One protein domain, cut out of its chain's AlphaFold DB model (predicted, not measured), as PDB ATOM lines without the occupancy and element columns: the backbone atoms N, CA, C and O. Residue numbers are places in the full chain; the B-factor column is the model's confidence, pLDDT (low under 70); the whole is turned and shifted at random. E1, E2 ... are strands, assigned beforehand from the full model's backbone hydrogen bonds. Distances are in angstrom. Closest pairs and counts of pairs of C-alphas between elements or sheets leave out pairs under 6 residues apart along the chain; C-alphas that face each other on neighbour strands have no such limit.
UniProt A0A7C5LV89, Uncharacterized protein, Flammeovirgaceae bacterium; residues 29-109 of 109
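What this domain is: This is residues 29 to 109 of the 109 residues of an uncharacterized protein of Flammeovirgaceae bacterium (UniProt A0A7C5LV89). With little regular structure, this is a small, flat, closed barrel of six short parallel strands, joined by loops. The 81 printed residues hold E1 to E6 in chain order and no named helix; the class is all strand, with 28 residues in named elements. It is compact, radius of gyration of the C-alphas 12.0 A, spanning 32 by 30 by 15 A.

Where its parts are: Find C-alpha 29 at (9.518, -30.623, -29.856), where E1 begins its 10.3 A to residue 32. Next come E2, residues 41 to 45, 12.5 A; E3, 54 to 58, 12.8 A; E4, 70 to 73, 10.0 A; E5, 82 to 86, 13.3 A; and E6, 95 to 99, 13.5 A, ending at C-alpha 99, (6.106, -40.131, -17.993).

How they stand to each other: Round the ring run E1, E4, E3, E6, E2, E5 and back to E1. Between E1 and E4 find N 30 and O 72, 2.8 A apart, within hydrogen-bond range; between E2 and E5, N 43 and O 85, 2.9 A. E1 and E2 are apart.

The domain as a whole: The farthest C-alphas, Leu 63 and Asn 91, are 33.5 A apart. The printed part has no cut; the E3 to E4 link is long. No printed residue is under 70 in pLDDT.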
ATOM      1  N   SER A  29      10.477 -29.938 -28.990       98.81
ATOM      2  CA  SER A  29       9.518 -30.623 -29.856       98.81
ATOM      3  C   SER A  29      10.013 -32.018 -30.234       98.81
ATOM      4  O   SER A  29      11.128 -32.154 -30.734       98.81
ATOM      5  N   VAL A  30       9.183 -33.045 -30.067       98.88
ATOM      6  CA  VAL A  30       9.578 -34.449 -30.266       98.88
ATOM      7  C   VAL A  30       8.675 -35.120 -31.287       98.88
ATOM      8  O   VAL A  30       7.453 -35.030 -31.200       98.88
ATOM      9  N   TYR A  31       9.265 -35.822 -32.252       98.88
ATOM     10  CA  TYR A  31       8.519 -36.670 -33.183       98.88
ATOM     11  C   TYR A  31       8.797 -38.145 -32.892       98.88
ATOM     12  O   TYR A  31       9.955 -38.564 -32.832       98.88
ATOM     13  N   ILE A  32       7.737 -38.942 -32.759       98.81
ATOM     14  CA  ILE A  32       7.842 -40.395 -32.604       98.81
ATOM     15  C   ILE A  32       7.772 -41.035 -33.993       98.81
ATOM     16  O   ILE A  32       6.740 -40.995 -34.664       98.81
ATOM     17  N   THR A  33       8.874 -41.631 -34.449       98.75
ATOM     18  CA  THR A  33       8.919 -42.316 -35.746       98.75
ATOM     19  C   THR A  33       8.583 -43.800 -35.628       98.75
ATOM     20  O   THR A  33       8.952 -44.470 -34.670       98.75
ATOM     21  N   ASN A  34       7.972 -44.350 -36.680       98.19
ATOM     22  CA  ASN A  34       7.807 -45.795 -36.868       98.19
ATOM     23  C   ASN A  34       9.002 -46.443 -37.596       98.19
ATOM     24  O   ASN A  34       9.011 -47.652 -37.827       98.19
ATOM     25  N   ASN A  35      10.003 -45.658 -38.003       98.00
ATOM     26  CA  ASN A  35      11.195 -46.144 -38.689       98.00
ATOM     27  C   ASN A  35      12.439 -45.921 -37.825       98.00
ATOM     28  O   ASN A  35      12.988 -44.822 -37.795       98.00
ATOM     29  N   ARG A  36      12.937 -46.995 -37.201       98.19
ATOM     30  CA  ARG A  36      14.126 -46.991 -36.329       98.19
ATOM     31  C   ARG A  36      15.346 -46.296 -36.944       98.19
ATOM     32  O   ARG A  36      16.123 -45.691 -36.223       98.19
ATOM     33  N   ALA A  37      15.524 -46.365 -38.265       98.00
ATOM     34  CA  ALA A  37      16.674 -45.760 -38.942       98.00
ATOM     35  C   ALA A  37      16.606 -44.223 -39.055       98.00
ATOM     36  O   ALA A  37      17.590 -43.611 -39.459       98.00
ATOM     37  N   GLN A  38      15.457 -43.610 -38.755       98.12
ATOM     38  CA  GLN A  38      15.266 -42.154 -38.757       98.12
ATOM     39  C   GLN A  38      15.444 -41.519 -37.377       98.12
ATOM     40  O   GLN A  38      15.424 -40.298 -37.285       98.12
ATOM     41  N   ALA A  39      15.538 -42.326 -36.321       98.50
ATOM     42  CA  ALA A  39      15.571 -41.819 -34.963       98.50
ATOM     43  C   ALA A  39      16.962 -41.318 -34.573       98.50
ATOM     44  O   ALA A  39      17.971 -41.949 -34.893       98.50
ATOM     45  N   ASP A  40      16.987 -40.211 -33.834       98.62
ATOM     46  CA  ASP A  40      18.176 -39.720 -33.141       98.62
ATOM     47  C   ASP A  40      18.448 -40.547 -31.879       98.62
ATOM     48  O   ASP A  40      19.607 -40.767 -31.521       98.62
ATOM     49  N   PHE A  41      17.372 -41.020 -31.236       98.56
ATOM     50  CA  PHE A  41      17.413 -41.859 -30.042       98.56
ATOM     51  C   PHE A  41      16.387 -42.986 -30.089       98.56
ATOM     52  O   PHE A  41      15.265 -42.844 -30.580       98.56
ATOM     53  N   ILE A  42      16.765 -44.112 -29.510       98.75
ATOM     54  CA  ILE A  42      15.930 -45.290 -29.354       98.75
ATOM     55  C   ILE A  42      15.585 -45.393 -27.881       98.75
ATOM     56  O   ILE A  42      16.474 -45.489 -27.043       98.75
ATOM     57  N   VAL A  43      14.303 -45.342 -27.555       98.69
ATOM     58  CA  VAL A  43      13.848 -45.140 -26.180       98.69
ATOM     59  C   VAL A  43      12.891 -46.253 -25.801       98.69
ATOM     60  O   VAL A  43      12.026 -46.608 -26.592       98.69
ATOM     61  N   TYR A  44      13.033 -46.817 -24.607       98.75
ATOM     62  CA  TYR A  44      12.036 -47.732 -24.052       98.75
ATOM     63  C   TYR A  44      11.179 -46.980 -23.037       98.75
ATOM     64  O   TYR A  44      11.723 -46.299 -22.172       98.75
ATOM     65  N   GLU A  45       9.862 -47.095 -23.156       98.50
ATOM     66  CA  GLU A  45       8.913 -46.531 -22.198       98.50
ATOM     67  C   GLU A  45       8.672 -47.530 -21.062       98.50
ATOM     68  O   GLU A  45       8.379 -48.703 -21.297       98.50
ATOM     69  N   GLU A  46       8.834 -47.062 -19.834       98.06
ATOM     70  CA  GLU A  46       8.631 -47.803 -18.600       98.06
ATOM     71  C   GLU A  46       7.448 -47.216 -17.830       98.06
ATOM     72  O   GLU A  46       7.281 -45.999 -17.756       98.06
ATOM     73  N   ASP A  47       6.660 -48.084 -17.197       97.06
ATOM     74  CA  ASP A  47       5.463 -47.659 -16.459       97.06
ATOM     75  C   ASP A  47       5.813 -46.972 -15.126       97.06
ATOM     76  O   ASP A  47       4.990 -46.296 -14.510       97.06
ATOM     77  N   SER A  48       7.024 -47.202 -14.619       97.00
ATOM     78  CA  SER A  48       7.466 -46.742 -13.309       97.00
ATOM     79  C   SER A  48       8.620 -45.754 -13.423       97.00
ATOM     80  O   SER A  48       9.728 -46.120 -13.815       97.00
ATOM     81  N   GLU A  49       8.386 -44.533 -12.933       97.25
ATOM     82  CA  GLU A  49       9.403 -43.477 -12.811       97.25
ATOM     83  C   GLU A  49      10.687 -43.957 -12.107       97.25
ATOM     84  O   GLU A  49      11.794 -43.556 -12.457       97.25
ATOM     85  N   ALA A  50      10.565 -44.882 -11.148       96.50
ATOM     86  CA  ALA A  50      11.686 -45.397 -10.362       96.50
ATOM     87  C   ALA A  50      12.694 -46.248 -11.161       96.50
ATOM     88  O   ALA A  50      13.786 -46.520 -10.659       96.50
ATOM     89  N   PHE A  51      12.332 -46.707 -12.361       96.94
ATOM     90  CA  PHE A  51      13.185 -47.541 -13.221       96.94
ATOM     91  C   PHE A  51      13.584 -46.856 -14.533       96.94
ATOM     92  O   PHE A  51      14.247 -47.494 -15.367       96.94
ATOM     93  N   ALA A  52      13.182 -45.597 -14.707       97.88
ATOM     94  CA  ALA A  52      13.552 -44.769 -15.838       97.88
ATOM     95  C   ALA A  52      14.893 -44.069 -15.601       97.88
ATOM     96  O   ALA A  52      15.208 -43.667 -14.481       97.88
ATOM     97  N   ASP A  53      15.649 -43.900 -16.684       98.12
ATOM     98  CA  ASP A  53      16.858 -43.076 -16.704       98.12
ATOM     99  C   ASP A  53      16.499 -41.585 -16.870       98.12
ATOM    100  O   ASP A  53      17.293 -40.700 -16.551       98.12
ATOM    101  N   PHE A  54      15.309 -41.303 -17.413       98.31
ATOM    102  CA  PHE A  54      14.854 -39.968 -17.781       98.31
ATOM    103  C   PHE A  54      13.330 -39.837 -17.635       98.31
ATOM    104  O   PHE A  54      12.579 -40.650 -18.166       98.31
ATOM    105  N   LEU A  55      12.851 -38.812 -16.941       98.69
ATOM    106  CA  LEU A  55      11.426 -38.539 -16.779       98.69
ATOM    107  C   LEU A  55      10.955 -37.503 -17.798       98.69
ATOM    108  O   LEU A  55      11.588 -36.462 -17.982       98.69
ATOM    109  N   VAL A  56       9.836 -37.800 -18.455       98.75
ATOM    110  CA  VAL A  56       9.228 -36.944 -19.477       98.75
ATOM    111  C   VAL A  56       7.957 -36.323 -18.921       98.75
ATOM    112  O   VAL A  56       7.024 -37.032 -18.554       98.75
ATOM    113  N   TYR A  57       7.899 -34.996 -18.894       98.75
ATOM    114  CA  TYR A  57       6.643 -34.272 -18.742       98.75
ATOM    115  C   TYR A  57       6.144 -33.869 -20.130       98.75
ATOM    116  O   TYR A  57       6.849 -33.173 -20.868       98.75
ATOM    117  N   GLU A  58       4.944 -34.320 -20.487       98.69
ATOM    118  CA  GLU A  58       4.289 -33.932 -21.733       98.69
ATOM    119  C   GLU A  58       3.677 -32.534 -21.583       98.69
ATOM    120  O   GLU A  58       2.782 -32.298 -20.774       98.69
ATOM    121  N   GLU A  59       4.199 -31.592 -22.360       98.50
ATOM    122  CA  GLU A  59       3.721 -30.220 -22.424       98.50
ATOM    123  C   GLU A  59       2.770 -30.051 -23.614       98.50
ATOM    124  O   GLU A  59       3.002 -30.575 -24.701       98.50
ATOM    125  N   GLU A  60       1.723 -29.252 -23.424       98.12
ATOM    126  CA  GLU A  60       0.665 -28.994 -24.410       98.12
ATOM    127  C   GLU A  60       0.939 -27.733 -25.243       98.12
ATOM    128  O   GLU A  60       0.333 -27.492 -26.290       98.12
ATOM    129  N   ASN A  61       1.852 -26.877 -24.783       97.31
ATOM    130  CA  ASN A  61       2.261 -25.671 -25.479       97.31
ATOM    131  C   ASN A  61       3.757 -25.693 -25.784       97.31
ATOM    132  O   ASN A  61       4.596 -25.483 -24.910       97.31
ATOM    133  N   ARG A  62       4.090 -25.798 -27.075       97.06
ATOM    134  CA  ARG A  62       5.466 -25.768 -27.595       97.06
ATOM    135  C   ARG A  62       6.354 -24.671 -26.991       97.06
ATOM    136  O   ARG A  62       7.557 -24.866 -26.873       97.06
ATOM    137  N   LEU A  63       5.797 -23.507 -26.646       97.50
ATOM    138  CA  LEU A  63       6.566 -22.392 -26.078       97.50
ATOM    139  C   LEU A  63       7.091 -22.655 -24.656       97.50
ATOM    140  O   LEU A  63       7.955 -21.904 -24.209       97.50
ATOM    141  N   TYR A  64       6.580 -23.675 -23.965       98.00
ATOM    142  CA  TYR A  64       6.970 -24.047 -22.603       98.00
ATOM    143  C   TYR A  64       7.847 -25.302 -22.529       98.00
ATOM    144  O   TYR A  64       8.401 -25.586 -21.473       98.00
ATOM    145  N   ALA A  65       8.081 -25.992 -23.650       98.12
ATOM    146  CA  ALA A  65       9.018 -27.112 -23.740       98.12
ATOM    147  C   ALA A  65      10.484 -26.636 -23.790       98.12
ATOM    148  O   ALA A  65      11.197 -26.842 -24.770       98.12
ATOM    149  N   THR A  66      10.919 -25.915 -22.756       97.56
ATOM    150  CA  THR A  66      12.229 -25.240 -22.701       97.56
ATOM    151  C   THR A  66      13.169 -25.792 -21.635       97.56
ATOM    152  O   THR A  66      14.330 -25.392 -21.593       97.56
ATOM    153  N   GLU A  67      12.673 -26.662 -20.758       98.12
ATOM    154  CA  GLU A  67      13.430 -27.248 -19.648       98.12
ATOM    155  C   GLU A  67      13.661 -28.742 -19.881       98.12
ATOM    156  O   GLU A  67      12.882 -29.393 -20.577       98.12
ATOM    157  N   GLU A  68      14.749 -29.280 -19.323       98.12
ATOM    158  CA  GLU A  68      15.132 -30.689 -19.469       98.12
ATOM    159  C   GLU A  68      13.963 -31.616 -19.106       98.12
ATOM    160  O   GLU A  68      13.313 -31.457 -18.078       98.12
ATOM    161  N   GLY A  69      13.664 -32.566 -19.989       98.12
ATOM    162  CA  GLY A  69      12.552 -33.503 -19.824       98.12
ATOM    163  C   GLY A  69      11.161 -32.960 -20.123       98.12
ATOM    164  O   GLY A  69      10.209 -33.735 -20.102       98.12
ATOM    165  N   VAL A  70      11.019 -31.679 -20.465       98.69
ATOM    166  CA  VAL A  70       9.742 -31.103 -20.905       98.69
ATOM    167  C   VAL A  70       9.626 -31.234 -22.420       98.69
ATOM    168  O   VAL A  70      10.358 -30.580 -23.176       98.69
ATOM    169  N   TRP A  71       8.744 -32.124 -22.873       98.75
ATOM    170  CA  TRP A  71       8.614 -32.509 -24.279       98.75
ATOM    171  C   TRP A  71       7.247 -32.106 -24.833       98.75
ATOM    172  O   TRP A  71       6.225 -32.321 -24.197       98.75
ATOM    173  N   PHE A  72       7.231 -31.551 -26.044       98.81
ATOM    174  CA  PHE A  72       6.018 -31.243 -26.802       98.81
ATOM    175  C   PHE A  72       5.956 -32.150 -28.035       98.81
ATOM    176  O   PHE A  72       6.782 -32.017 -28.943       98.81
ATOM    177  N   PHE A  73       5.007 -33.082 -28.098       98.81
ATOM    178  CA  PHE A  73       4.945 -34.017 -29.220       98.81
ATOM    179  C   PHE A  73       4.336 -33.383 -30.474       98.81
ATOM    180  O   PHE A  73       3.367 -32.626 -30.428       98.81
ATOM    181  N   VAL A  74       4.927 -33.693 -31.628       98.75
ATOM    182  CA  VAL A  74       4.483 -33.213 -32.941       98.75
ATOM    183  C   VAL A  74       4.255 -34.375 -33.898       98.75
ATOM    184  O   VAL A  74       4.959 -35.377 -33.848       98.75
ATOM    185  N   ASP A  75       3.341 -34.192 -34.852       98.12
ATOM    186  CA  ASP A  75       3.037 -35.188 -35.894       98.12
ATOM    187  C   ASP A  75       3.892 -35.035 -37.166       98.12
ATOM    188  O   ASP A  75       3.761 -35.808 -38.119       98.12
ATOM    189  N   ASN A  76       4.750 -34.011 -37.233       97.62
ATOM    190  CA  ASN A  76       5.598 -33.736 -38.393       97.62
ATOM    191  C   ASN A  76       7.080 -33.704 -37.982       97.62
ATOM    192  O   ASN A  76       7.459 -32.817 -37.214       97.62
ATOM    193  N   PRO A  77       7.943 -34.573 -38.545       97.81
ATOM    194  CA  PRO A  77       9.365 -34.604 -38.200       97.81
ATOM    195  C   PRO A  77      10.089 -33.290 -38.518       97.81
ATOM    196  O   PRO A  77      11.062 -32.956 -37.856       97.81
ATOM    197  N   GLY A  78       9.614 -32.504 -39.492       98.06
ATOM    198  CA  GLY A  78      10.195 -31.197 -39.816       98.06
ATOM    199  C   GLY A  78       9.946 -30.107 -38.765       98.06
ATOM    200  O   GLY A  78      10.477 -29.009 -38.911       98.06
ATOM    201  N   LEU A  79       9.122 -30.382 -37.747       98.06
ATOM    202  CA  LEU A  79       8.851 -29.488 -36.615       98.06
ATOM    203  C   LEU A  79       9.533 -29.941 -35.318       98.06
ATOM    204  O   LEU A  79       9.449 -29.224 -34.321       98.06
ATOM    205  N   ALA A  80      10.156 -31.119 -35.322       98.56
ATOM    206  CA  ALA A  80      10.793 -31.693 -34.151       98.56
ATOM    207  C   ALA A  80      12.229 -31.183 -33.993       98.56
ATOM    208  O   ALA A  80      12.950 -31.003 -34.975       98.56
ATOM    209  N   ASP A  81      12.637 -30.988 -32.745       98.69
ATOM    210  CA  ASP A  81      14.020 -30.717 -32.367       98.69
ATOM    211  C   ASP A  81      14.840 -32.023 -32.348       98.69
ATOM    212  O   ASP A  81      16.039 -32.002 -32.624       98.69
ATOM    213  N   PHE A  82      14.188 -33.165 -32.084       98.75
ATOM    214  CA  PHE A  82      14.753 -34.512 -32.224       98.75
ATOM    215  C   PHE A  82      13.669 -35.577 -32.464       98.75
ATOM    216  O   PHE A  82      12.483 -35.383 -32.177       98.75
ATOM    217  N   ILE A  83      14.083 -36.724 -32.999       98.88
ATOM    218  CA  ILE A  83      13.219 -37.855 -33.346       98.88
ATOM    219  C   ILE A  83      13.536 -39.047 -32.444       98.88
ATOM    220  O   ILE A  83      14.691 -39.463 -32.336       98.88
ATOM    221  N   ILE A  84      12.500 -39.659 -31.868       98.81
ATOM    222  CA  ILE A  84      12.634 -40.894 -31.089       98.81
ATOM    223  C   ILE A  84      11.959 -42.076 -31.782       98.81
ATOM    224  O   ILE A  84      10.970 -41.919 -32.500       98.81
ATOM    225  N   PHE A  85      12.474 -43.276 -31.538       98.88
ATOM    226  CA  PHE A  85      11.800 -44.535 -31.847       98.88
ATOM    227  C   PHE A  85      11.541 -45.298 -30.548       98.88
ATOM    228  O   PHE A  85      12.480 -45.526 -29.782       98.88
ATOM    229  N   LEU A  86      10.296 -45.724 -30.326       98.69
ATOM    230  CA  LEU A  86       9.938 -46.531 -29.159       98.69
ATOM    231  C   LEU A  86      10.374 -47.986 -29.364       98.69
ATOM    232  O   LEU A  86       9.877 -48.697 -30.240       98.69
ATOM    233  N   ALA A  87      11.343 -48.420 -28.566       98.56
ATOM    234  CA  ALA A  87      11.874 -49.768 -28.575       98.56
ATOM    235  C   ALA A  87      10.847 -50.772 -28.027       98.56
ATOM    236  O   ALA A  87      10.187 -50.492 -27.029       98.56
ATOM    237  N   PRO A  88      10.764 -51.985 -28.599       97.75
ATOM    238  CA  PRO A  88       9.884 -53.026 -28.075       97.75
ATOM    239  C   PRO A  88      10.406 -53.641 -26.767       97.75
ATOM    240  O   PRO A  88       9.640 -54.268 -26.038       97.75
ATOM    241  N   THR A  89      11.707 -53.516 -26.480       98.00
ATOM    242  CA  THR A  89      12.332 -54.041 -25.261       98.00
ATOM    243  C   THR A  89      13.384 -53.078 -24.713       98.00
ATOM    244  O   THR A  89      14.087 -52.413 -25.474       98.00
ATOM    245  N   LYS A  90      13.553 -53.062 -23.384       97.75
ATOM    246  CA  LYS A  90      14.547 -52.226 -22.683       97.75
ATOM    247  C   LYS A  90      15.982 -52.420 -23.186       97.75
ATOM    248  O   LYS A  90      16.745 -51.467 -23.245       97.75
ATOM    249  N   ASN A  91      16.346 -53.636 -23.596       97.62
ATOM    250  CA  ASN A  91      17.706 -53.959 -24.049       97.62
ATOM    251  C   ASN A  91      18.068 -53.359 -25.418       97.62
ATOM    252  O   ASN A  91      19.234 -53.393 -25.807       97.62
ATOM    253  N   GLU A  92      17.084 -52.874 -26.174       97.81
ATOM    254  CA  GLU A  92      17.292 -52.268 -27.492       97.81
ATOM    255  C   GLU A  92      17.404 -50.743 -27.445       97.81
ATOM    256  O   GLU A  92      17.702 -50.138 -28.480       97.81
ATOM    257  N   ALA A  93      17.131 -50.145 -26.283       98.31
ATOM    258  CA  ALA A  93      17.081 -48.708 -26.088       98.31
ATOM    259  C   ALA A  93      18.446 -48.117 -25.725       98.31
ATOM    260  O   ALA A  93      19.267 -48.743 -25.054       98.31
ATOM    261  N   ASP A  94      18.651 -46.877 -26.155       98.44
ATOM    262  CA  ASP A  94      19.750 -46.022 -25.727       98.44
ATOM    263  C   ASP A  94      19.552 -45.565 -24.270       98.44
ATOM    264  O   ASP A  94      20.533 -45.430 -23.540       98.44
ATOM    265  N   PHE A  95      18.299 -45.331 -23.858       98.25
ATOM    266  CA  PHE A  95      17.886 -45.022 -22.483       98.25
ATOM    267  C   PHE A  95      16.387 -45.301 -22.268       98.25
ATOM    268  O   PHE A  95      15.622 -45.469 -23.224       98.25
ATOM    269  N   VAL A  96      15.967 -45.367 -21.007       98.62
ATOM    270  CA  VAL A  96      14.579 -45.606 -20.597       98.62
ATOM    271  C   VAL A  96      13.906 -44.316 -20.158       98.62
ATOM    272  O   VAL A  96      14.462 -43.592 -19.331       98.62
ATOM    273  N   ILE A  97      12.693 -44.074 -20.655       98.69
ATOM    274  CA  ILE A  97      11.823 -43.003 -20.163       98.69
ATOM    275  C   ILE A  97      10.678 -43.544 -19.319       98.69
ATOM    276  O   ILE A  97      10.238 -44.670 -19.518       98.69
ATOM    277  N   ALA A  98      10.154 -42.704 -18.438       98.69
ATOM    278  CA  ALA A  98       8.804 -42.824 -17.905       98.69
ATOM    279  C   ALA A  98       8.153 -41.440 -17.929       98.69
ATOM    280  O   ALA A  98       8.847 -40.426 -17.815       98.69
ATOM    281  N   TYR A  99       6.834 -41.391 -18.078       98.56
ATOM    282  CA  TYR A  99       6.106 -40.131 -17.993       98.56
ATOM    283  C   TYR A  99       5.890 -39.721 -16.539       98.56
ATOM    284  O   TYR A  99       5.686 -40.569 -15.670       98.56
ATOM    285  N   THR A 100       5.917 -38.414 -16.291       98.38
ATOM    286  CA  THR A 100       5.587 -37.813 -14.999       98.38
ATOM    287  C   THR A 100       4.550 -36.710 -15.174       98.38
ATOM    288  O   THR A 100       4.551 -35.994 -16.173       98.38
ATOM    289  N   ASP A 101       3.691 -36.526 -14.173       97.81
ATOM    290  CA  ASP A 101       2.648 -35.489 -14.169       97.81
ATOM    291  C   ASP A 101       3.164 -34.118 -13.691       97.81
ATOM    292  O   ASP A 101       2.406 -33.147 -13.615       97.81
ATOM    293  N   SER A 102       4.441 -34.021 -13.306       96.94
ATOM    294  CA  SER A 102       5.023 -32.797 -12.755       96.94
ATOM    295  C   SER A 102       6.315 -32.412 -13.477       96.94
ATOM    296  O   SER A 102       7.309 -33.131 -13.353       96.94
ATOM    297  N   PRO A 103       6.382 -31.220 -14.104       96.62
ATOM    298  CA  PRO A 103       7.588 -30.764 -14.801       96.62
ATOM    299  C   PRO A 103       8.786 -30.609 -13.856       96.62
ATOM    300  O   PRO A 103       9.926 -30.739 -14.277       96.62
ATOM    301  N   THR A 104       8.543 -30.420 -12.553       96.50
ATOM    302  CA  THR A 104       9.601 -30.344 -11.526       96.50
ATOM    303  C   THR A 104      10.442 -31.624 -11.434       96.50
ATOM    304  O   THR A 104      11.568 -31.570 -10.946       96.50
ATOM    305  N   PHE A 105       9.889 -32.772 -11.839       97.44
ATOM    306  CA  PHE A 105      10.586 -34.060 -11.810       97.44
ATOM    307  C   PHE A 105      11.123 -34.474 -13.180       97.44
ATOM    308  O   PHE A 105      11.781 -35.503 -13.272       97.44
ATOM    309  N   ALA A 106      10.852 -33.701 -14.232       98.19
ATOM    310  CA  ALA A 106      11.308 -34.025 -15.571       98.19
ATOM    311  C   ALA A 106      12.842 -33.923 -15.685       98.19
ATOM    312  O   ALA A 106      13.486 -33.142 -14.982       98.19
ATOM    313  N   GLY A 107      13.424 -34.728 -16.574       97.88
ATOM    314  CA  GLY A 107      14.866 -34.797 -16.809       97.88
ATOM    315  C   GLY A 107      15.501 -36.095 -16.304       97.88
ATOM    316  O   GLY A 107      14.816 -37.075 -16.019       97.88
ATOM    317  N   CYS A 108      16.832 -36.138 -16.239       96.38
ATOM    318  CA  CYS A 108      17.557 -37.333 -15.790       96.38
ATOM    319  C   CYS A 108      17.324 -37.639 -14.299       96.38
ATOM    320  O   CYS A 108      17.406 -36.734 -13.467       96.38
ATOM    321  N   ASN A 109      17.097 -38.922 -13.992       85.81
ATOM    322  CA  ASN A 109      16.885 -39.474 -12.644       85.81
ATOM    323  C   ASN A 109      18.148 -40.168 -12.101       85.81
ATOM    324  O   ASN A 109      18.839 -40.852 -12.891       85.81
TER     325      ASN A 109